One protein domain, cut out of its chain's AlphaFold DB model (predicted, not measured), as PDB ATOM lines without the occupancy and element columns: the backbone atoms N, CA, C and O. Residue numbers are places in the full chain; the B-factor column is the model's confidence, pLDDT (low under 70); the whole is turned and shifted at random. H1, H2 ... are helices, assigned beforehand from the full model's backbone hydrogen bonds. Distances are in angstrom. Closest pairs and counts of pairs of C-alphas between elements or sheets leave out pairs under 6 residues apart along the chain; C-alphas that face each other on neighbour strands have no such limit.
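Overview. This is residues 150 to 242 and 300 to 381 of the 552 residues of an uncharacterized protein of Cohnella sp. KS 22 (UniProt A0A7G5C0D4). One long helix, H4, runs through the middle of a helical body, with H2 and H3 along one side of it and H7 along another. H9 and H5 lie side by side and cross H4 steeply, H1 lies across the beginning of H4, and H8 is set off near H7, farthest from the mean of the C-alphas. The printed part has 175 residues, with ten named helices, H1 to H10 in order, and no named strand; the class is all helix. It is compact, with a radius of gyration of the C-alphas of 16.4 A, and spans 49 by 38 by 26 A.

Along the chain. H1 is residues 150 to 160, with C-alpha 150 at (44.351, 25.622, 303.568), and H2 is 164 to 175. H3, residues 182 to 202, is 29.9 A long, and H4, residues 208 to 235, is 40.7 A long, from (35.688, 17.545, 295.255) to (59.122, -8.089, 316.463). After the cut come H5, residues 302 to 314, H6, 316 to 319, H7, 322 to 335, and H8, 342 to 349. H9, residues 356 to 372, is 24.3 A long, and H10 is 377 to 380, with C-alpha 380 at (50.139, 10.856, 289.799).

Arrangement. H4 is the hub, touching six helices. H2, H3 and H4 form an up and down bundle, each running against the one before. H3 and H4 are a helical hairpin at a shallow tilt of 22 degrees; their closest C-alphas, Pro 182 and Gln 227, are 5.1 A apart. H1 touches residues 208 to 212 of H4, about perpendicular at 85 degrees, with C-alphas 156 and 212 closest at 5.5 A. H7 touches H4, opposite ways at a shallow tilt of 9 degrees, with C-alphas 218 and 330 closest at 5.7 A. H9 touches H4 at a steep tilt of 67 degrees, with C-alphas 225 and 364 closest at 6.3 A. H5 touches H9, opposite ways at a shallow tilt of 5 degrees, with C-alphas 304 and 367 closest at 7.1 A. H6 touches H9, and H10 touches H7; their closest C-alphas are 318 and 357, 4.2 A, and 334 and 380, 4.9 A. Every O i to N i+4 pair is within hydrogen-bond range in H2, H3, H4, H5, H8 and H9, against 5 of 7 in H1 and 9 of 10 in H7; H6 and H10 are too short for such a pair.

Size, cuts and confidence. The two C-alphas farthest apart, Ile 162 and Pro 239, are 49.2 A apart. Residues 243 to 299 are not printed, and C-alphas 242 and 300 are 19.4 A apart across the cut. Of the links printed whole, none is long. The mean pLDDT of the printed part is 91.5; residues 351 to 354 are under 70.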
ATOM      1  N   LYS A 150      45.506  24.885 303.012       88.62
ATOM      2  CA  LYS A 150      44.351  25.622 303.568       88.62
ATOM      3  C   LYS A 150      43.111  25.447 302.679       88.62
ATOM      4  O   LYS A 150      42.091  24.939 303.138       88.62
ATOM      5  N   THR A 151      43.230  25.752 301.386       88.44
ATOM      6  CA  THR A 151      42.133  25.588 300.415       88.44
ATOM      7  C   THR A 151      41.796  24.116 300.151       88.44
ATOM      8  O   THR A 151      40.636  23.784 299.900       88.44
ATOM      9  N   TYR A 152      42.775  23.209 300.242       89.69
ATOM     10  CA  TYR A 152      42.528  21.768 300.113       89.69
ATOM     11  C   TYR A 152      41.722  21.208 301.302       89.69
ATOM     12  O   TYR A 152      40.771  20.456 301.104       89.69
ATOM     13  N   SER A 153      42.039  21.608 302.539       89.94
ATOM     14  CA  SER A 153      41.281  21.223 303.737       89.94
ATOM     15  C   SER A 153      39.851  21.768 303.709       89.94
ATOM     16  O   SER A 153      38.917  21.012 303.948       89.94
ATOM     17  N   GLU A 154      39.644  23.021 303.288       90.62
ATOM     18  CA  GLU A 154      38.297  23.577 303.059       90.62
ATOM     19  C   GLU A 154      37.483  22.765 302.026       90.62
ATOM     20  O   GLU A 154      36.250  22.733 302.062       90.62
ATOM     21  N   ALA A 155      38.156  22.103 301.077       90.62
ATOM     22  CA  ALA A 155      37.517  21.201 300.128       90.62
ATOM     23  C   ALA A 155      37.128  19.855 300.764       90.62
ATOM     24  O   ALA A 155      35.989  19.422 300.583       90.62
ATOM     25  N   ILE A 156      38.015  19.254 301.562       92.88
ATOM     26  CA  ILE A 156      37.742  18.044 302.356       92.88
ATOM     27  C   ILE A 156      36.563  18.265 303.316       92.88
ATOM     28  O   ILE A 156      35.619  17.476 303.317       92.88
ATOM     29  N   ASP A 157      36.563  19.369 304.068       92.94
ATOM     30  CA  ASP A 157      35.529  19.692 305.060       92.94
ATOM     31  C   ASP A 157      34.121  19.757 304.455       92.94
ATOM     32  O   ASP A 157      33.135  19.456 305.128       92.94
ATOM     33  N   ARG A 158      34.003  20.164 303.183       93.94
ATOM     34  CA  ARG A 158      32.720  20.177 302.465       93.94
ATOM     35  C   ARG A 158      32.222  18.770 302.145       93.94
ATOM     36  O   ARG A 158      31.020  18.552 302.224       93.94
ATOM     37  N   VAL A 159      33.114  17.832 301.821       93.88
ATOM     38  CA  VAL A 159      32.750  16.420 301.602       93.88
ATOM     39  C   VAL A 159      32.337  15.783 302.926       93.88
ATOM     40  O   VAL A 159      31.238  15.245 303.025       93.88
ATOM     41  N   VAL A 160      33.164  15.941 303.965       94.69
ATOM     42  CA  VAL A 160      32.930  15.401 305.316       94.69
ATOM     43  C   VAL A 160      31.585  15.851 305.901       94.69
ATOM     44  O   VAL A 160      30.878  15.045 306.486       94.69
ATOM     45  N   LYS A 161      31.169  17.108 305.695       94.25
ATOM     46  CA  LYS A 161      29.871  17.618 306.192       94.25
ATOM     47  C   LYS A 161      28.635  17.068 305.468       94.25
ATOM     48  O   LYS A 161      27.527  17.260 305.961       94.25
ATOM     49  N   ILE A 162      28.798  16.476 304.285       93.56
ATOM     50  CA  ILE A 162      27.692  16.026 303.425       93.56
ATOM     51  C   ILE A 162      27.602  14.496 303.408       93.56
ATOM     52  O   ILE A 162      26.504  13.940 303.432       93.56
ATOM     53  N   ASP A 163      28.745  13.814 303.380       93.25
ATOM     54  CA  ASP A 163      28.849  12.362 303.277       93.25
ATOM     55  C   ASP A 163      29.275  11.743 304.621       93.25
ATOM     56  O   ASP A 163      30.427  11.840 305.047       93.25
ATOM     57  N   LYS A 164      28.336  11.046 305.274       92.12
ATOM     58  CA  LYS A 164      28.565  10.344 306.551       92.12
ATOM     59  C   LYS A 164      29.582   9.199 306.449       92.12
ATOM     60  O   LYS A 164      30.215   8.856 307.448       92.12
ATOM     61  N   GLN A 165      29.740   8.578 305.277       91.44
ATOM     62  CA  GLN A 165      30.768   7.558 305.062       91.44
ATOM     63  C   GLN A 165      32.149   8.218 304.995       91.44
ATOM     64  O   GLN A 165      33.083   7.738 305.642       91.44
ATOM     65  N   ALA A 166      32.257   9.346 304.285       93.94
ATOM     66  CA  ALA A 166      33.464  10.168 304.261       93.94
ATOM     67  C   ALA A 166      33.825  10.692 305.663       93.94
ATOM     68  O   ALA A 166      34.976  10.568 306.071       93.94
ATOM     69  N   GLU A 167      32.856  11.192 306.438       93.94
ATOM     70  CA  GLU A 167      33.044  11.631 307.831       93.94
ATOM     71  C   GLU A 167      33.588  10.512 308.730       93.94
ATOM     72  O   GLU A 167      34.632  10.669 309.371       93.94
ATOM     73  N   ARG A 168      32.922   9.349 308.738       92.31
ATOM     74  CA  ARG A 168      33.354   8.186 309.526       92.31
ATOM     75  C   ARG A 168      34.769   7.754 309.148       92.31
ATOM     76  O   ARG A 168      35.566   7.440 310.038       92.31
ATOM     77  N   MET A 169      35.086   7.734 307.853       95.06
ATOM     78  CA  MET A 169      36.414   7.365 307.374       95.06
ATOM     79  C   MET A 169      37.464   8.403 307.781       95.06
ATOM     80  O   MET A 169      38.456   8.035 308.402       95.06
ATOM     81  N   TRP A 170      37.213   9.689 307.530       94.81
ATOM     82  CA  TRP A 170      38.081  10.811 307.898       94.81
ATOM     83  C   TRP A 170      38.471  10.795 309.379       94.81
ATOM     84  O   TRP A 170      39.658  10.832 309.716       94.81
ATOM     85  N   LEU A 171      37.479  10.680 310.268       91.94
ATOM     86  CA  LEU A 171      37.712  10.624 311.708       91.94
ATOM     87  C   LEU A 171      38.533   9.389 312.092       91.94
ATOM     88  O   LEU A 171      39.470   9.496 312.877       91.94
ATOM     89  N   THR A 172      38.203   8.220 311.546       93.00
ATOM     90  CA  THR A 172      38.874   6.959 311.896       93.00
ATOM     91  C   THR A 172      40.319   6.920 311.400       93.00
ATOM     92  O   THR A 172      41.202   6.587 312.182       93.00
ATOM     93  N   VAL A 173      40.585   7.334 310.155       96.12
ATOM     94  CA  VAL A 173      41.940   7.405 309.574       96.12
ATOM     95  C   VAL A 173      42.863   8.255 310.447       96.12
ATOM     96  O   VAL A 173      43.970   7.832 310.764       96.12
ATOM     97  N   ARG A 174      42.393   9.414 310.926       94.56
ATOM     98  CA  ARG A 174      43.191  10.286 311.803       94.56
ATOM     99  C   ARG A 174      43.495   9.636 313.164       94.56
ATOM    100  O   ARG A 174      44.589   9.828 313.681       94.56
ATOM    101  N   LYS A 175      42.590   8.817 313.715       92.19
ATOM    102  CA  LYS A 175      42.798   8.089 314.991       92.19
ATOM    103  C   LYS A 175      43.854   6.984 314.892       92.19
ATOM    104  O   LYS A 175      44.508   6.685 315.890       92.19
ATOM    105  N   LEU A 176      44.066   6.400 313.706       94.94
ATOM    106  CA  LEU A 176      45.071   5.342 313.499       94.94
ATOM    107  C   LEU A 176      46.514   5.807 313.767       94.94
ATOM    108  O   LEU A 176      47.384   4.970 313.986       94.94
ATOM    109  N   TYR A 177      46.773   7.120 313.816       95.88
ATOM    110  CA  TYR A 177      48.064   7.673 314.239       95.88
ATOM    111  C   TYR A 177      48.346   7.533 315.748       95.88
ATOM    112  O   TYR A 177      49.510   7.570 316.146       95.88
ATOM    113  N   LEU A 178      47.311   7.378 316.588       93.19
ATOM    114  CA  LEU A 178      47.451   7.235 318.046       93.19
ATOM    115  C   LEU A 178      47.204   5.819 318.560       93.19
ATOM    116  O   LEU A 178      47.687   5.491 319.645       93.19
ATOM    117  N   LYS A 179      46.469   4.995 317.804       85.81
ATOM    118  CA  LYS A 179      46.135   3.622 318.199       85.81
ATOM    119  C   LYS A 179      47.401   2.820 318.536       85.81
ATOM    120  O   LYS A 179      48.424   2.941 317.862       85.81
ATOM    121  N   GLU A 180      47.336   2.052 319.623       86.25
ATOM    122  CA  GLU A 180      48.517   1.381 320.183       86.25
ATOM    123  C   GLU A 180      48.841   0.059 319.485       86.25
ATOM    124  O   GLU A 180      50.011  -0.193 319.221       86.25
ATOM    125  N   ASP A 181      47.832  -0.743 319.130       93.75
ATOM    126  CA  ASP A 181      48.024  -1.971 318.353       93.75
ATOM    127  C   ASP A 181      48.252  -1.668 316.855       93.75
ATOM    128  O   ASP A 181      47.311  -1.234 316.165       93.75
ATOM    129  N   PRO A 182      49.458  -1.925 316.307       96.56
ATOM    130  CA  PRO A 182      49.745  -1.685 314.902       96.56
ATOM    131  C   PRO A 182      49.117  -2.739 313.981       96.56
ATOM    132  O   PRO A 182      48.849  -2.427 312.822       96.56
ATOM    133  N   TYR A 183      48.824  -3.950 314.469       97.69
ATOM    134  CA  TYR A 183      48.283  -5.047 313.664       97.69
ATOM    135  C   TYR A 183      46.819  -4.792 313.300       97.69
ATOM    136  O   TYR A 183      46.473  -4.749 312.117       97.69
ATOM    137  N   THR A 184      45.963  -4.490 314.286       95.62
ATOM    138  CA  THR A 184      44.583  -4.069 313.992       95.62
ATOM    139  C   THR A 184      44.552  -2.725 313.258       95.62
ATOM    140  O   THR A 184      43.670  -2.499 312.431       95.62
ATOM    141  N   SER A 185      45.502  -1.817 313.516       96.62
ATOM    142  CA  SER A 185      45.589  -0.552 312.767       96.62
ATOM    143  C   SER A 185      45.910  -0.775 311.286       96.62
ATOM    144  O   SER A 185      45.332  -0.100 310.435       96.62
ATOM    145  N   LEU A 186      46.773  -1.746 310.975       97.75
ATOM    146  CA  LEU A 186      47.093  -2.158 309.613       97.75
ATOM    147  C   LEU A 186      45.881  -2.803 308.920       97.75
ATOM    148  O   LEU A 186      45.548  -2.389 307.813       97.75
ATOM    149  N   ASN A 187      45.174  -3.722 309.595       97.06
ATOM    150  CA  ASN A 187      43.926  -4.324 309.095       97.06
ATOM    151  C   ASN A 187      42.892  -3.254 308.697       97.06
ATOM    152  O   ASN A 187      42.372  -3.275 307.583       97.06
ATOM    153  N   ILE A 188      42.629  -2.285 309.587       96.69
ATOM    154  CA  ILE A 188      41.683  -1.187 309.314       96.69
ATOM    155  C   ILE A 188      42.179  -0.324 308.146       96.69
ATOM    156  O   ILE A 188      41.383   0.068 307.295       96.69
ATOM    157  N   ALA A 189      43.481  -0.030 308.079       97.75
ATOM    158  CA  ALA A 189      44.035   0.777 306.998       97.75
ATOM    159  C   ALA A 189      43.903   0.093 305.623       97.75
ATOM    160  O   ALA A 189      43.619   0.773 304.638       97.75
ATOM    161  N   PHE A 190      44.049  -1.234 305.553       97.31
ATOM    162  CA  PHE A 190      43.849  -2.013 304.327       97.31
ATOM    163  C   PHE A 190      42.385  -2.026 303.859       97.31
ATOM    164  O   PHE A 190      42.122  -1.652 302.715       97.31
ATOM    165  N   ASP A 191      41.434  -2.366 304.736       96.19
ATOM    166  CA  ASP A 191      39.985  -2.350 304.438       96.19
ATOM    167  C   ASP A 191      39.512  -0.963 303.960       96.19
ATOM    168  O   ASP A 191      38.779  -0.801 302.972       96.19
ATOM    169  N   PHE A 192      40.012   0.083 304.619       97.25
ATOM    170  CA  PHE A 192      39.681   1.458 304.269       97.25
ATOM    171  C   PHE A 192      40.338   1.887 302.958       97.25
ATOM    172  O   PHE A 192      39.729   2.654 302.212       97.25
ATOM    173  N   LEU A 193      41.534   1.382 302.635       97.25
ATOM    174  CA  LEU A 193      42.209   1.696 301.376       97.25
ATOM    175  C   LEU A 193      41.524   1.001 300.202       97.25
ATOM    176  O   LEU A 193      41.345   1.628 299.160       97.25
ATOM    177  N   GLU A 194      41.066  -0.239 300.368       95.75
ATOM    178  CA  GLU A 194      40.249  -0.927 299.365       95.75
ATOM    179  C   GLU A 194      38.936  -0.165 299.115       95.75
ATOM    180  O   GLU A 194      38.569   0.119 297.970       95.75
ATOM    181  N   THR A 195      38.264   0.259 300.188       94.94
ATOM    182  CA  THR A 195      37.037   1.064 300.111       94.94
ATOM    183  C   THR A 195      37.277   2.418 299.430       94.94
ATOM    184  O   THR A 195      36.551   2.774 298.499       94.94
ATOM    185  N   ALA A 196      38.313   3.160 299.829       95.44
ATOM    186  CA  ALA A 196      38.666   4.450 299.236       95.44
ATOM    187  C   ALA A 196      39.083   4.317 297.760       95.44
ATOM    188  O   ALA A 196      38.722   5.161 296.940       95.44
ATOM    189  N   THR A 197      39.760   3.226 297.392       94.50
ATOM    190  CA  THR A 197      40.126   2.900 296.004       94.50
ATOM    191  C   THR A 197      38.892   2.668 295.136       94.50
ATOM    192  O   THR A 197      38.789   3.226 294.041       94.50
ATOM    193  N   LYS A 198      37.921   1.885 295.628       93.19
ATOM    194  CA  LYS A 198      36.632   1.671 294.948       93.19
ATOM    195  C   LYS A 198      35.890   2.995 294.753       93.19
ATOM    196  O   LYS A 198      35.463   3.288 293.641       93.19
ATOM    197  N   GLN A 199      35.802   3.827 295.792       92.31
ATOM    198  CA  GLN A 199      35.147   5.135 295.700       92.31
ATOM    199  C   GLN A 199      35.860   6.086 294.728       92.31
ATOM    200  O   GLN A 199      35.209   6.698 293.883       92.31
ATOM    201  N   LEU A 200      37.193   6.160 294.770       91.38
ATOM    202  CA  LEU A 200      37.970   7.012 293.869       91.38
ATOM    203  C   LEU A 200      37.752   6.640 292.391       91.38
ATOM    204  O   LEU A 200      37.594   7.541 291.571       91.38
ATOM    205  N   ASN A 201      37.661   5.342 292.071       89.50
ATOM    206  CA  ASN A 201      37.324   4.850 290.728       89.50
ATOM    207  C   ASN A 201      35.895   5.207 290.273       89.50
ATOM    208  O   ASN A 201      35.663   5.382 289.078       89.50
ATOM    209  N   LEU A 202      34.937   5.315 291.198       88.12
ATOM    210  CA  LEU A 202      33.548   5.689 290.897       88.12
ATOM    211  C   LEU A 202      33.355   7.212 290.782       88.12
ATOM    212  O   LEU A 202      32.448   7.676 290.086       88.12
ATOM    213  N   THR A 203      34.182   8.013 291.460       85.88
ATOM    214  CA  THR A 203      34.074   9.476 291.389       85.88
ATOM    215  C   THR A 203      34.541  10.046 290.054       85.88
ATOM    216  O   THR A 203      35.592   9.688 289.529       85.88
ATOM    217  N   LYS A 204      33.805  11.039 289.541       78.75
ATOM    218  CA  LYS A 204      34.248  11.837 288.388       78.75
ATOM    219  C   LYS A 204      35.595  12.500 288.694       78.75
ATOM    220  O   LYS A 204      35.736  13.145 289.741       78.75
ATOM    221  N   HIS A 205      36.544  12.401 287.761       74.44
ATOM    222  CA  HIS A 205      37.831  13.094 287.846       74.44
ATOM    223  C   HIS A 205      37.642  14.594 288.119       74.44
ATOM    224  O   HIS A 205      36.704  15.218 287.624       74.44
ATOM    225  N   HIS A 206      38.532  15.158 288.940       73.62
ATOM    226  CA  HIS A 206      38.529  16.566 289.376       73.62
ATOM    227  C   HIS A 206      37.294  17.027 290.172       73.62
ATOM    228  O   HIS A 206      37.163  18.212 290.468       73.62
ATOM    229  N   SER A 207      36.414  16.110 290.592       85.88
ATOM    230  CA  SER A 207      35.392  16.422 291.595       85.88
ATOM    231  C   SER A 207      36.000  16.602 292.992       85.88
ATOM    232  O   SER A 207      37.040  16.029 293.321       85.88
ATOM    233  N   ILE A 208      35.303  17.350 293.849       87.69
ATOM    234  CA  ILE A 208      35.688  17.545 295.255       87.69
ATOM    235  C   ILE A 208      35.738  16.215 296.034       87.69
ATOM    236  O   ILE A 208      36.619  16.011 296.864       87.69
ATOM    237  N   ASN A 209      34.871  15.261 295.677       90.25
ATOM    238  CA  ASN A 209      34.894  13.901 296.217       90.25
ATOM    239  C   ASN A 209      36.146  13.140 295.753       90.25
ATOM    240  O   ASN A 209      36.778  12.466 296.556       90.25
ATOM    241  N   SER A 210      36.560  13.286 294.488       90.62
ATOM    242  CA  SER A 210      37.813  12.697 293.993       90.62
ATOM    243  C   SER A 210      39.034  13.250 294.744       90.62
ATOM    244  O   SER A 210      39.922  12.478 295.099       90.62
ATOM    245  N   MET A 211      39.060  14.549 295.074       92.00
ATOM    246  CA  MET A 211      40.100  15.132 295.940       92.00
ATOM    247  C   MET A 211      40.108  14.498 297.339       92.00
ATOM    248  O   MET A 211      41.164  14.093 297.818       92.00
ATOM    249  N   PHE A 212      38.937  14.344 297.967       95.06
ATOM    250  CA  PHE A 212      38.817  13.673 299.263       95.06
ATOM    251  C   PHE A 212      39.346  12.230 299.223       95.06
ATOM    252  O   PHE A 212      40.222  11.880 300.014       95.06
ATOM    253  N   TRP A 213      38.885  11.402 298.280       94.62
ATOM    254  CA  TRP A 213      39.315  10.003 298.206       94.62
ATOM    255  C   TRP A 213      40.799   9.861 297.841       94.62
ATOM    256  O   TRP A 213      41.473   9.019 298.427       94.62
ATOM    257  N   LYS A 214      41.354  10.727 296.973       94.19
ATOM    258  CA  LYS A 214      42.811  10.792 296.743       94.19
ATOM    259  C   LYS A 214      43.577  11.079 298.039       94.19
ATOM    260  O   LYS A 214      44.555  10.392 298.319       94.19
ATOM    261  N   TYR A 215      43.135  12.063 298.828       95.56
ATOM    262  CA  TYR A 215      43.767  12.407 300.106       95.56
ATOM    263  C   TYR A 215      43.723  11.238 301.097       95.56
ATOM    264  O   TYR A 215      44.744  10.897 301.689       95.56
ATOM    265  N   ILE A 216      42.562  10.589 301.237       97.00
ATOM    266  CA  ILE A 216      42.393   9.412 302.097       97.00
ATOM    267  C   ILE A 216      43.319   8.269 301.665       97.00
ATOM    268  O   ILE A 216      43.993   7.701 302.521       97.00
ATOM    269  N   CYS A 217      43.425   7.966 300.365       97.25
ATOM    270  CA  CYS A 217      44.378   6.964 299.883       97.25
ATOM    271  C   CYS A 217      45.825   7.329 300.260       97.25
ATOM    272  O   CYS A 217      46.552   6.473 300.757       97.25
ATOM    273  N   CYS A 218      46.241   8.590 300.093       97.31
ATOM    274  CA  CYS A 218      47.582   9.036 300.486       97.31
ATOM    275  C   CYS A 218      47.845   8.892 301.998       97.31
ATOM    276  O   CYS A 218      48.899   8.384 302.378       97.31
ATOM    277  N   GLU A 219      46.899   9.276 302.865       97.31
ATOM    278  CA  GLU A 219      47.025   9.077 304.321       97.31
ATOM    279  C   GLU A 219      47.121   7.596 304.697       97.31
ATOM    280  O   GLU A 219      47.966   7.213 305.501       97.31
ATOM    281  N   LEU A 220      46.275   6.752 304.103       98.25
ATOM    282  CA  LEU A 220      46.242   5.317 304.382       98.25
ATOM    283  C   LEU A 220      47.533   4.612 303.957       98.25
ATOM    284  O   LEU A 220      48.018   3.749 304.679       98.25
ATOM    285  N   VAL A 221      48.136   5.016 302.838       98.12
ATOM    286  CA  VAL A 221      49.441   4.502 302.392       98.12
ATOM    287  C   VAL A 221      50.559   4.893 303.368       98.12
ATOM    288  O   VAL A 221      51.388   4.048 303.713       98.12
ATOM    289  N   VAL A 222      50.567   6.141 303.852       98.00
ATOM    290  CA  VAL A 222      51.511   6.588 304.893       98.00
ATOM    291  C   VAL A 222      51.294   5.813 306.197       98.00
ATOM    292  O   VAL A 222      52.265   5.350 306.792       98.00
ATOM    293  N   LEU A 223      50.041   5.610 306.614       98.31
ATOM    294  CA  LEU A 223      49.688   4.820 307.796       98.31
ATOM    295  C   LEU A 223      50.122   3.357 307.669       98.31
ATOM    296  O   LEU A 223      50.696   2.832 308.614       98.31
ATOM    297  N   ILE A 224      49.921   2.706 306.520       98.38
ATOM    298  CA  ILE A 224      50.410   1.339 306.275       98.38
ATOM    299  C   ILE A 224      51.934   1.288 306.447       98.38
ATOM    300  O   ILE A 224      52.434   0.450 307.199       98.38
ATOM    301  N   GLY A 225      52.672   2.222 305.836       98.06
ATOM    302  CA  GLY A 225      54.121   2.337 306.034       98.06
ATOM    303  C   GLY A 225      54.512   2.559 307.502       98.06
ATOM    304  O   GLY A 225      55.447   1.932 307.996       98.06
ATOM    305  N   LEU A 226      53.764   3.392 308.226       98.12
ATOM    306  CA  LEU A 226      53.972   3.659 309.648       98.12
ATOM    307  C   LEU A 226      53.754   2.408 310.518       98.12
ATOM    308  O   LEU A 226      54.589   2.110 311.372       98.12
ATOM    309  N   GLN A 227      52.667   1.660 310.299       98.12
ATOM    310  CA  GLN A 227      52.375   0.450 311.075       98.12
ATOM    311  C   GLN A 227      53.374  -0.677 310.786       98.12
ATOM    312  O   GLN A 227      53.739  -1.398 311.709       98.12
ATOM    313  N   VAL A 228      53.904  -0.782 309.558       98.38
ATOM    314  CA  VAL A 228      55.018  -1.700 309.248       98.38
ATOM    315  C   VAL A 228      56.216  -1.441 310.169       98.38
ATOM    316  O   VAL A 228      56.797  -2.399 310.676       98.38
ATOM    317  N   LEU A 229      56.566  -0.179 310.451       98.19
ATOM    318  CA  LEU A 229      57.680   0.137 311.356       98.19
ATOM    319  C   LEU A 229      57.371  -0.184 312.825       98.19
ATOM    320  O   LEU A 229      58.257  -0.655 313.535       98.19
ATOM    321  N   TRP A 230      56.131   0.018 313.281       98.00
ATOM    322  CA  TRP A 230      55.713  -0.403 314.624       98.00
ATOM    323  C   TRP A 230      55.721  -1.933 314.779       98.00
ATOM    324  O   TRP A 230      56.165  -2.428 315.811       98.00
ATOM    325  N   ILE A 231      55.335  -2.688 313.744       98.44
ATOM    326  CA  ILE A 231      55.463  -4.156 313.714       98.44
ATOM    327  C   ILE A 231      56.942  -4.570 313.730       98.44
ATOM    328  O   ILE A 231      57.312  -5.482 314.467       98.44
ATOM    329  N   CYS A 232      57.819  -3.876 312.993       98.31
ATOM    330  CA  CYS A 232      59.267  -4.106 313.078       98.31
ATOM    331  C   CYS A 232      59.798  -3.845 314.499       98.31
ATOM    332  O   CYS A 232      60.619  -4.615 314.987       98.31
ATOM    333  N   ALA A 233      59.315  -2.806 315.188       97.25
ATOM    334  CA  ALA A 233      59.696  -2.503 316.568       97.25
ATOM    335  C   ALA A 233      59.246  -3.592 317.561       97.25
ATOM    336  O   ALA A 233      60.033  -4.016 318.404       97.25
ATOM    337  N   ASP A 234      58.005  -4.067 317.429       96.94
ATOM    338  CA  ASP A 234      57.410  -5.126 318.256       96.94
ATOM    339  C   ASP A 234      58.085  -6.499 318.055       96.94
ATOM    340  O   ASP A 234      58.199  -7.292 318.989       96.94
ATOM    341  N   THR A 235      58.573  -6.776 316.845       97.62
ATOM    342  CA  THR A 235      59.122  -8.089 316.463       97.62
ATOM    343  C   THR A 235      60.648  -8.151 316.363       97.62
ATOM    344  O   THR A 235      61.196  -9.233 316.124       97.62
ATOM    345  N   TYR A 236      61.346  -7.028 316.569       96.88
ATOM    346  CA  TYR A 236      62.797  -6.896 316.381       96.88
ATOM    347  C   TYR A 236      63.608  -7.968 317.128       96.88
ATOM    348  O   TYR A 236      64.507  -8.583 316.560       96.88
ATOM    349  N   SER A 237      63.263  -8.217 318.393       95.75
ATOM    350  CA  SER A 237      63.992  -9.134 319.281       95.75
ATOM    351  C   SER A 237      63.607 -10.612 319.119       95.75
ATOM    352  O   SER A 237      64.127 -11.455 319.848       95.75
ATOM    353  N   LEU A 238      62.677 -10.943 318.217       97.62
ATOM    354  CA  LEU A 238      62.180 -12.309 318.028       97.62
ATOM    355  C   LEU A 238      62.941 -13.032 316.906       97.62
ATOM    356  O   LEU A 238      63.227 -12.407 315.884       97.62
ATOM    357  N   PRO A 239      63.222 -14.344 317.035       97.19
ATOM    358  CA  PRO A 239      63.656 -15.178 315.913       97.19
ATOM    359  C   PRO A 239      62.621 -15.202 314.780       97.19
ATOM    360  O   PRO A 239      61.425 -15.127 315.047       97.19
ATOM    361  N   GLU A 240      63.076 -15.390 313.538       96.25
ATOM    362  CA  GLU A 240      62.268 -15.373 312.300       96.25
ATOM    363  C   GLU A 240      60.940 -16.146 312.416       96.25
ATOM    364  O   GLU A 240      59.872 -15.567 312.241       96.25
ATOM    365  N   ARG A 241      60.980 -17.416 312.839       97.19
ATOM    366  CA  ARG A 241      59.767 -18.235 313.009       97.19
ATOM    367  C   ARG A 241      58.803 -17.691 314.072       97.19
ATOM    368  O   ARG A 241      57.607 -17.615 313.837       97.19
ATOM    369  N   ALA A 242      59.321 -17.270 315.227       97.50
ATOM    370  CA  ALA A 242      58.494 -16.699 316.294       97.50
ATOM    371  C   ALA A 242      57.914 -15.326 315.906       97.50
ATOM    372  O   ALA A 242      56.863 -14.926 316.406       97.50
ATOM    373  N   GLN A 300      44.910 -11.993 303.626       94.44
ATOM    374  CA  GLN A 300      45.608 -12.486 302.422       94.44
ATOM    375  C   GLN A 300      47.007 -11.871 302.225       94.44
ATOM    376  O   GLN A 300      47.916 -12.535 301.733       94.44
ATOM    377  N   TYR A 301      47.209 -10.630 302.675       96.25
ATOM    378  CA  TYR A 301      48.485  -9.923 302.573       96.25
ATOM    379  C   TYR A 301      49.541 -10.344 303.612       96.25
ATOM    380  O   TYR A 301      50.667  -9.846 303.558       96.25
ATOM    381  N   SER A 302      49.221 -11.222 304.570       97.50
ATOM    382  CA  SER A 302      50.057 -11.458 305.762       97.50
ATOM    383  C   SER A 302      51.461 -11.979 305.437       97.50
ATOM    384  O   SER A 302      52.441 -11.444 305.946       97.50
ATOM    385  N   TYR A 303      51.597 -12.951 304.532       97.19
ATOM    386  CA  TYR A 303      52.915 -13.459 304.122       97.19
ATOM    387  C   TYR A 303      53.726 -12.419 303.332       97.19
ATOM    388  O   TYR A 303      54.939 -12.292 303.511       97.19
ATOM    389  N   SER A 304      53.053 -11.599 302.518       97.38
ATOM    390  CA  SER A 304      53.664 -10.458 301.823       97.38
ATOM    391  C   SER A 304      54.160  -9.387 302.806       97.38
ATOM    392  O   SER A 304      55.220  -8.796 302.581       97.38
ATOM    393  N   LEU A 305      53.433  -9.172 303.911       98.38
ATOM    394  CA  LEU A 305      53.845  -8.307 305.018       98.38
ATOM    395  C   LEU A 305      55.052  -8.884 305.762       98.38
ATOM    396  O   LEU A 305      56.001  -8.144 305.996       98.38
ATOM    397  N   ILE A 306      55.057 -10.177 306.098       98.44
ATOM    398  CA  ILE A 306      56.194 -10.831 306.771       98.44
ATOM    399  C   ILE A 306      57.463 -10.654 305.932       98.44
ATOM    400  O   ILE A 306      58.450 -10.105 306.416       98.44
ATOM    401  N   GLY A 307      57.413 -10.965 304.633       97.81
ATOM    402  CA  GLY A 307      58.548 -10.745 303.730       97.81
ATOM    403  C   GLY A 307      58.966  -9.271 303.578       97.81
ATOM    404  O   GLY A 307      60.109  -8.989 303.215       97.81
ATOM    405  N   LEU A 308      58.073  -8.313 303.843       97.94
ATOM    406  CA  LEU A 308      58.393  -6.883 303.898       97.94
ATOM    407  C   LEU A 308      59.049  -6.487 305.232       97.94
ATOM    408  O   LEU A 308      60.018  -5.727 305.211       97.94
ATOM    409  N   VAL A 309      58.560  -7.024 306.352       98.44
ATOM    410  CA  VAL A 309      59.117  -6.847 307.702       98.44
ATOM    411  C   VAL A 309      60.527  -7.437 307.780       98.44
ATOM    412  O   VAL A 309      61.435  -6.740 308.218       98.44
ATOM    413  N   GLU A 310      60.768  -8.636 307.237       98.00
ATOM    414  CA  GLU A 310      62.119  -9.217 307.145       98.00
ATOM    415  C   GLU A 310      63.092  -8.311 306.377       98.00
ATOM    416  O   GLU A 310      64.191  -8.020 306.849       98.00
ATOM    417  N   ARG A 311      62.679  -7.786 305.213       96.56
ATOM    418  CA  ARG A 311      63.514  -6.855 304.430       96.56
ATOM    419  C   ARG A 311      63.819  -5.561 305.182       96.56
ATOM    420  O   ARG A 311      64.918  -5.026 305.016       96.56
ATOM    421  N   ALA A 312      62.868  -5.060 305.972       97.25
ATOM    422  CA  ALA A 312      63.061  -3.882 306.807       97.25
ATOM    423  C   ALA A 312      64.029  -4.170 307.960       97.25
ATOM    424  O   ALA A 312      64.999  -3.437 308.132       97.25
ATOM    425  N   LEU A 313      63.836  -5.274 308.684       97.06
ATOM    426  CA  LEU A 313      64.690  -5.699 309.796       97.06
ATOM    427  C   LEU A 313      66.134  -5.993 309.362       97.06
ATOM    428  O   LEU A 313      67.065  -5.680 310.099       97.06
ATOM    429  N   GLN A 314      66.331  -6.500 308.143       95.94
ATOM    430  CA  GLN A 314      67.653  -6.670 307.529       95.94
ATOM    431  C   GLN A 314      68.305  -5.350 307.078       95.94
ATOM    432  O   GLN A 314      69.523  -5.301 306.934       95.94
ATOM    433  N   ASN A 315      67.528  -4.286 306.829       95.19
ATOM    434  CA  ASN A 315      68.039  -3.002 306.328       95.19
ATOM    435  C   ASN A 315      67.381  -1.783 307.020       95.19
ATOM    436  O   ASN A 315      66.788  -0.942 306.331       95.19
ATOM    437  N   PRO A 316      67.460  -1.635 308.360       94.81
ATOM    438  CA  PRO A 316      66.664  -0.635 309.082       94.81
ATOM    439  C   PRO A 316      66.942   0.810 308.642       94.81
ATOM    440  O   PRO A 316      66.034   1.638 308.580       94.81
ATOM    441  N   GLN A 317      68.181   1.093 308.235       92.12
ATOM    442  CA  GLN A 317      68.642   2.387 307.726       92.12
ATOM    443  C   GLN A 317      67.942   2.855 306.440       92.12
ATOM    444  O   GLN A 317      67.962   4.045 306.143       92.12
ATOM    445  N   TRP A 318      67.301   1.951 305.691       91.94
ATOM    446  CA  TRP A 318      66.469   2.320 304.541       91.94
ATOM    447  C   TRP A 318      65.044   2.709 304.967       91.94
ATOM    448  O   TRP A 318      64.362   3.444 304.261       91.94
ATOM    449  N   TYR A 319      64.574   2.204 306.112       95.06
ATOM    450  CA  TYR A 319      63.162   2.217 306.496       95.06
ATOM    451  C   TYR A 319      62.801   3.244 307.575       95.06
ATOM    452  O   TYR A 319      61.655   3.679 307.600       95.06
ATOM    453  N   VAL A 320      63.726   3.679 308.435       93.50
ATOM    454  CA  VAL A 320      63.404   4.623 309.534       93.50
ATOM    455  C   VAL A 320      62.827   5.971 309.061       93.50
ATOM    456  O   VAL A 320      61.890   6.475 309.676       93.50
ATOM    457  N   ASP A 321      63.302   6.498 307.928       90.94
ATOM    458  CA  ASP A 321      62.819   7.761 307.335       90.94
ATOM    459  C   ASP A 321      61.667   7.553 306.325       90.94
ATOM    460  O   ASP A 321      61.087   8.508 305.800       90.94
ATOM    461  N   MET A 322      61.320   6.298 306.017       94.38
ATOM    462  CA  MET A 322      60.376   5.946 304.951       94.38
ATOM    463  C   MET A 322      58.977   6.584 305.098       94.38
ATOM    464  O   MET A 322      58.447   7.008 304.066       94.38
ATOM    465  N   PRO A 323      58.369   6.731 306.297       94.88
ATOM    466  CA  PRO A 323      57.062   7.379 306.434       94.88
ATOM    467  C   PRO A 323      57.098   8.857 306.031       94.88
ATOM    468  O   PRO A 323      56.171   9.347 305.389       94.88
ATOM    469  N   GLN A 324      58.197   9.554 306.342       91.62
ATOM    470  CA  GLN A 324      58.418  10.939 305.927       91.62
ATOM    471  C   GLN A 324      58.596  11.043 304.404       91.62
ATOM    472  O   GLN A 324      58.101  11.980 303.773       91.62
ATOM    473  N   LEU A 325      59.267  10.065 303.795       92.06
ATOM    474  CA  LEU A 325      59.427  10.018 302.346       92.06
ATOM    475  C   LEU A 325      58.114   9.678 301.622       92.06
ATOM    476  O   LEU A 325      57.800  10.303 300.610       92.06
ATOM    477  N   LEU A 326      57.300   8.754 302.144       94.56
ATOM    478  CA  LEU A 326      55.951   8.524 301.613       94.56
ATOM    479  C   LEU A 326      55.110   9.806 301.675       94.56
ATOM    480  O   LEU A 326      54.459  10.137 300.688       94.56
ATOM    481  N   ASP A 327      55.179  10.558 302.778       93.12
ATOM    482  CA  ASP A 327      54.504  11.853 302.912       93.12
ATOM    483  C   ASP A 327      54.918  12.837 301.805       93.12
ATOM    484  O   ASP A 327      54.070  13.397 301.110       93.12
ATOM    485  N   PHE A 328      56.222  12.985 301.553       91.62
ATOM    486  CA  PHE A 328      56.720  13.823 300.460       91.62
ATOM    487  C   PHE A 328      56.234  13.346 299.079       91.62
ATOM    488  O   PHE A 328      55.643  14.126 298.332       91.62
ATOM    489  N   LEU A 329      56.416  12.068 298.736       92.25
ATOM    490  CA  LEU A 329      56.030  11.538 297.421       92.25
ATOM    491  C   LEU A 329      54.517  11.670 297.168       92.25
ATOM    492  O   LEU A 329      54.092  12.049 296.076       92.25
ATOM    493  N   LEU A 330      53.688  11.385 298.172       94.62
ATOM    494  CA  LEU A 330      52.234  11.344 298.020       94.62
ATOM    495  C   LEU A 330      51.595  12.732 298.113       94.62
ATOM    496  O   LEU A 330      50.719  13.050 297.308       94.62
ATOM    497  N   PHE A 331      52.032  13.581 299.047       93.69
ATOM    498  CA  PHE A 331      51.412  14.888 299.280       93.69
ATOM    499  C   PHE A 331      52.085  16.026 298.509       93.69
ATOM    500  O   PHE A 331      51.380  16.957 298.121       93.69
ATOM    501  N   GLU A 332      53.400  15.986 298.260       90.00
ATOM    502  CA  GLU A 332      54.088  17.015 297.463       90.00
ATOM    503  C   GLU A 332      53.985  16.740 295.962       90.00
ATOM    504  O   GLU A 332      53.688  17.654 295.199       90.00
ATOM    505  N   GLN A 333      54.192  15.493 295.530       88.81
ATOM    506  CA  GLN A 333      54.188  15.150 294.102       88.81
ATOM    507  C   GLN A 333      52.820  14.625 293.664       88.81
ATOM    508  O   GLN A 333      52.260  15.115 292.689       88.81
ATOM    509  N   GLY A 334      52.233  13.695 294.422       90.62
ATOM    510  CA  GLY A 334      50.936  13.100 294.099       90.62
ATOM    511  C   GLY A 334      49.760  14.081 294.137       90.62
ATOM    512  O   GLY A 334      49.055  14.244 293.143       90.62
ATOM    513  N   LEU A 335      49.526  14.748 295.274       90.94
ATOM    514  CA  LEU A 335      48.351  15.618 295.441       90.94
ATOM    515  C   LEU A 335      48.521  17.043 294.893       90.94
ATOM    516  O   LEU A 335      47.539  17.595 294.395       90.94
ATOM    517  N   LYS A 336      49.720  17.646 294.958       90.00
ATOM    518  CA  LYS A 336      49.966  18.967 294.333       90.00
ATOM    519  C   LYS A 336      50.306  18.882 292.845       90.00
ATOM    520  O   LYS A 336      50.253  19.912 292.179       90.00
ATOM    521  N   GLY A 337      50.688  17.707 292.338       87.25
ATOM    522  CA  GLY A 337      51.160  17.549 290.961       87.25
ATOM    523  C   GLY A 337      52.502  18.237 290.690       87.25
ATOM    524  O   GLY A 337      52.714  18.707 289.578       87.25
ATOM    525  N   LYS A 338      53.387  18.369 291.692       86.44
ATOM    526  CA  LYS A 338      54.747  18.880 291.455       86.44
ATOM    527  C   LYS A 338      55.635  17.774 290.895       86.44
ATOM    528  O   LYS A 338      55.675  16.677 291.451       86.44
ATOM    529  N   ASP A 339      56.395  18.098 289.855       84.94
ATOM    530  CA  ASP A 339      57.384  17.190 289.276       84.94
ATOM    531  C   ASP A 339      58.453  16.772 290.299       84.94
ATOM    532  O   ASP A 339      58.830  17.531 291.202       84.94
ATOM    533  N   PHE A 340      58.977  15.554 290.144       83.69
ATOM    534  CA  PHE A 340      60.078  15.075 290.975       83.69
ATOM    535  C   PHE A 340      61.352  15.884 290.687       83.69
ATOM    536  O   PHE A 340      61.828  15.934 289.555       83.69
ATOM    537  N   SER A 341      61.956  16.458 291.730       82.00
ATOM    538  CA  SER A 341      63.248  17.147 291.653       82.00
ATOM    539  C   SER A 341      64.258  16.484 292.587       82.00
ATOM    540  O   SER A 341      64.107  16.545 293.808       82.00
ATOM    541  N   ASP A 342      65.317  15.895 292.019       80.81
ATOM    542  CA  ASP A 342      66.421  15.291 292.786       80.81
ATOM    543  C   ASP A 342      67.131  16.325 293.670       80.81
ATOM    544  O   ASP A 342      67.506  16.028 294.798       80.81
ATOM    545  N   ASN A 343      67.247  17.573 293.210       80.56
ATOM    546  CA  ASN A 343      67.821  18.643 294.024       80.56
ATOM    547  C   ASN A 343      66.941  18.964 295.245       80.56
ATOM    548  O   ASN A 343      67.454  19.068 296.356       80.56
ATOM    549  N   ALA A 344      65.617  19.068 295.073       77.31
ATOM    550  CA  ALA A 344      64.707  19.270 296.204       77.31
ATOM    551  C   ALA A 344      64.757  18.082 297.183       77.31
ATOM    552  O   ALA A 344      64.853  18.286 298.391       77.31
ATOM    553  N   TYR A 345      64.776  16.854 296.656       81.62
ATOM    554  CA  TYR A 345      64.926  15.625 297.435       81.62
ATOM    555  C   TYR A 345      66.230  15.617 298.257       81.62
ATOM    556  O   TYR A 345      66.180  15.467 299.478       81.62
ATOM    557  N   ARG A 346      67.382  15.891 297.626       80.25
ATOM    558  CA  ARG A 346      68.697  15.983 298.290       80.25
ATOM    559  C   ARG A 346      68.751  17.042 299.372       80.25
ATOM    560  O   ARG A 346      69.311  16.792 300.436       80.25
ATOM    561  N   VAL A 347      68.170  18.212 299.126       76.75
ATOM    562  CA  VAL A 347      68.141  19.299 300.110       76.75
ATOM    563  C   VAL A 347      67.254  18.945 301.313       76.75
ATOM    564  O   VAL A 347      67.588  19.320 302.436       76.75
ATOM    565  N   MET A 348      66.164  18.196 301.109       75.19
ATOM    566  CA  MET A 348      65.262  17.766 302.186       75.19
ATOM    567  C   MET A 348      65.815  16.591 303.001       75.19
ATOM    568  O   MET A 348      65.937  16.699 304.219       75.19
ATOM    569  N   PHE A 349      66.176  15.488 302.340       78.88
ATOM    570  CA  PHE A 349      66.510  14.210 302.987       78.88
ATOM    571  C   PHE A 349      68.018  13.980 303.174       78.88
ATOM    572  O   PHE A 349      68.423  12.989 303.785       78.88
ATOM    573  N   ARG A 350      68.857  14.903 302.677       74.00
ATOM    574  CA  ARG A 350      70.333  14.819 302.674       74.00
ATOM    575  C   ARG A 350      70.870  13.558 301.978       74.00
ATOM    576  O   ARG A 350      71.967  13.098 302.282       74.00
ATOM    577  N   SER A 351      70.104  13.024 301.029       64.81
ATOM    578  CA  SER A 351      70.382  11.799 300.275       64.81
ATOM    579  C   SER A 351      69.918  11.930 298.816       64.81
ATOM    580  O   SER A 351      69.113  12.799 298.502       64.81
ATOM    581  N   GLY A 352      70.481  11.151 297.886       57.78
ATOM    582  CA  GLY A 352      70.290  11.343 296.433       57.78
ATOM    583  C   GLY A 352      69.486  10.248 295.741       57.78
ATOM    584  O   GLY A 352      69.363   9.171 296.287       57.78
ATOM    585  N   LEU A 353      68.998  10.467 294.518       52.44
ATOM    586  CA  LEU A 353      68.142   9.533 293.751       52.44
ATOM    587  C   LEU A 353      68.499   8.023 293.740       52.44
ATOM    588  O   LEU A 353      67.605   7.201 293.525       52.44
ATOM    589  N   SER A 354      69.764   7.644 293.942       55.06
ATOM    590  CA  SER A 354      70.204   6.245 294.092       55.06
ATOM    591  C   SER A 354      69.900   5.629 295.469       55.06
ATOM    592  O   SER A 354      70.222   4.466 295.687       55.06
ATOM    593  N   ASP A 355      69.314   6.403 296.385       71.31
ATOM    594  CA  ASP A 355      69.128   6.079 297.797       71.31
ATOM    595  C   ASP A 355      68.208   4.877 298.011       71.31
ATOM    596  O   ASP A 355      67.071   4.783 297.527       71.31
ATOM    597  N   GLU A 356      68.695   3.960 298.827       84.75
ATOM    598  CA  GLU A 356      67.960   2.809 299.285       84.75
ATOM    599  C   GLU A 356      66.754   3.183 300.171       84.75
ATOM    600  O   GLU A 356      65.795   2.409 300.235       84.75
ATOM    601  N   LYS A 357      66.692   4.392 300.750       86.25
ATOM    602  CA  LYS A 357      65.452   4.916 301.363       86.25
ATOM    603  C   LYS A 357      64.314   5.046 300.349       86.25
ATOM    604  O   LYS A 357      63.178   4.663 300.632       86.25
ATOM    605  N   LEU A 358      64.600   5.502 299.125       88.75
ATOM    606  CA  LEU A 358      63.592   5.561 298.059       88.75
ATOM    607  C   LEU A 358      63.141   4.153 297.640       88.75
ATOM    608  O   LEU A 358      61.979   3.949 297.280       88.75
ATOM    609  N   LYS A 359      64.033   3.159 297.734       91.00
ATOM    610  CA  LYS A 359      63.696   1.740 297.552       91.00
ATOM    611  C   LYS A 359      62.776   1.223 298.667       91.00
ATOM    612  O   LYS A 359      61.842   0.492 298.352       91.00
ATOM    613  N   ALA A 360      62.959   1.631 299.925       93.50
ATOM    614  CA  ALA A 360      62.035   1.280 301.009       93.50
ATOM    615  C   ALA A 360      60.616   1.819 300.760       93.50
ATOM    616  O   ALA A 360      59.660   1.046 300.817       93.50
ATOM    617  N   SER A 361      60.467   3.094 300.375       94.00
ATOM    618  CA  SER A 361      59.160   3.641 299.971       94.00
ATOM    619  C   SER A 361      58.569   2.882 298.776       94.00
ATOM    620  O   SER A 361      57.409   2.478 298.831       94.00
ATOM    621  N   LYS A 362      59.358   2.592 297.729       93.44
ATOM    622  CA  LYS A 362      58.912   1.770 296.583       93.44
ATOM    623  C   LYS A 362      58.452   0.366 296.998       93.44
ATOM    624  O   LYS A 362      57.481  -0.126 296.431       93.44
ATOM    625  N   ASN A 363      59.081  -0.256 297.998       95.56
ATOM    626  CA  ASN A 363      58.654  -1.555 298.522       95.56
ATOM    627  C   ASN A 363      57.261  -1.480 299.176       95.56
ATOM    628  O   ASN A 363      56.463  -2.392 298.963       95.56
ATOM    629  N   ILE A 364      56.942  -0.404 299.914       96.94
ATOM    630  CA  ILE A 364      55.582  -0.176 300.446       96.94
ATOM    631  C   ILE A 364      54.580   0.037 299.306       96.94
ATOM    632  O   ILE A 364      53.506  -0.561 299.306       96.94
ATOM    633  N   LEU A 365      54.941   0.850 298.308       95.94
ATOM    634  CA  LEU A 365      54.070   1.138 297.164       95.94
ATOM    635  C   LEU A 365      53.795  -0.121 296.311       95.94
ATOM    636  O   LEU A 365      52.666  -0.318 295.861       95.94
ATOM    637  N   SER A 366      54.776  -1.011 296.116       95.44
ATOM    638  CA  SER A 366      54.531  -2.310 295.462       95.44
ATOM    639  C   SER A 366      53.612  -3.175 296.317       95.44
ATOM    640  O   SER A 366      52.541  -3.551 295.859       95.44
ATOM    641  N   PHE A 367      53.961  -3.384 297.592       96.38
ATOM    642  CA  PHE A 367      53.178  -4.193 298.532       96.38
ATOM    643  C   PHE A 367      51.694  -3.792 298.562       96.38
ATOM    644  O   PHE A 367      50.822  -4.654 298.506       96.38
ATOM    645  N   ILE A 368      51.389  -2.495 298.575       96.19
ATOM    646  CA  ILE A 368      50.008  -2.002 298.545       96.19
ATOM    647  C   ILE A 368      49.331  -2.252 297.191       96.19
ATOM    648  O   ILE A 368      48.190  -2.715 297.164       96.19
ATOM    649  N   LYS A 369      50.015  -1.989 296.068       94.38
ATOM    650  CA  LYS A 369      49.470  -2.278 294.732       94.38
ATOM    651  C   LYS A 369      49.114  -3.759 294.591       94.38
ATOM    652  O   LYS A 369      48.007  -4.077 294.163       94.38
ATOM    653  N   ASP A 370      50.032  -4.630 294.993       93.19
ATOM    654  CA  ASP A 370      49.947  -6.077 294.808       93.19
ATOM    655  C   ASP A 370      48.837  -6.725 295.665       93.19
ATOM    656  O   ASP A 370      48.369  -7.809 295.330       93.19
ATOM    657  N   ASN A 371      48.381  -6.059 296.740       91.25
ATOM    658  CA  ASN A 371      47.368  -6.587 297.668       91.25
ATOM    659  C   ASN A 371      46.013  -5.845 297.647       91.25
ATOM    660  O   ASN A 371      45.024  -6.409 298.101       91.25
ATOM    661  N   VAL A 372      45.936  -4.609 297.131       88.25
ATOM    662  CA  VAL A 372      44.685  -3.804 297.089       88.25
ATOM    663  C   VAL A 372      44.219  -3.508 295.657       88.25
ATOM    664  O   VAL A 372      43.122  -2.997 295.443       88.25
ATOM    665  N   GLY A 373      45.047  -3.788 294.644       79.00
ATOM    666  CA  GLY A 373      44.776  -3.370 293.264       79.00
ATOM    667  C   GLY A 373      44.835  -1.849 293.075       79.00
ATOM    668  O   GLY A 373      44.266  -1.318 292.120       79.00
ATOM    669  N   PHE A 374      45.499  -1.127 293.987       87.81
ATOM    670  CA  PHE A 374      45.625   0.324 293.909       87.81
ATOM    671  C   PHE A 374      46.604   0.727 292.803       87.81
ATOM    672  O   PHE A 374      47.815   0.514 292.899       87.81
ATOM    673  N   GLU A 375      46.084   1.332 291.737       89.00
ATOM    674  CA  GLU A 375      46.900   1.778 290.613       89.00
ATOM    675  C   GLU A 375      47.434   3.193 290.843       89.00
ATOM    676  O   GLU A 375      46.704   4.175 290.736       89.00
ATOM    677  N   TRP A 376      48.743   3.312 291.076       90.94
ATOM    678  CA  TRP A 376      49.439   4.567 291.396       90.94
ATOM    679  C   TRP A 376      49.194   5.727 290.420       90.94
ATOM    680  O   TRP A 376      49.216   6.889 290.829       90.94
ATOM    681  N   LYS A 377      48.860   5.440 289.154       88.75
ATOM    682  CA  LYS A 377      48.395   6.451 288.188       88.75
ATOM    683  C   LYS A 377      47.198   7.263 288.713       88.75
ATOM    684  O   LYS A 377      47.107   8.453 288.463       88.75
ATOM    685  N   MET A 378      46.318   6.681 289.529       86.38
ATOM    686  CA  MET A 378      45.182   7.392 290.133       86.38
ATOM    687  C   MET A 378      45.626   8.574 291.009       86.38
ATOM    688  O   MET A 378      44.895   9.558 291.118       86.38
ATOM    689  N   ILE A 379      46.829   8.512 291.588       89.88
ATOM    690  CA  ILE A 379      47.458   9.628 292.298       89.88
ATOM    691  C   ILE A 379      48.168  10.553 291.301       89.88
ATOM    692  O   ILE A 379      47.715  11.686 291.143       89.88
ATOM    693  N   TRP A 380      49.189  10.052 290.593       87.75
ATOM    694  CA  TRP A 380      50.139  10.856 289.799       87.75
ATOM    695  C   TRP A 380      49.736  11.188 288.349       87.75
ATOM    696  O   TRP A 380      50.468  11.917 287.687       87.75
ATOM    697  N   SER A 381      48.615  10.690 287.814       74.31
ATOM    698  CA  SER A 381      48.183  11.037 286.451       74.31
ATOM    699  C   SER A 381      47.941  12.535 286.311       74.31
ATOM    700  O   SER A 381      47.114  13.110 287.028       74.31
TER     701      SER A 381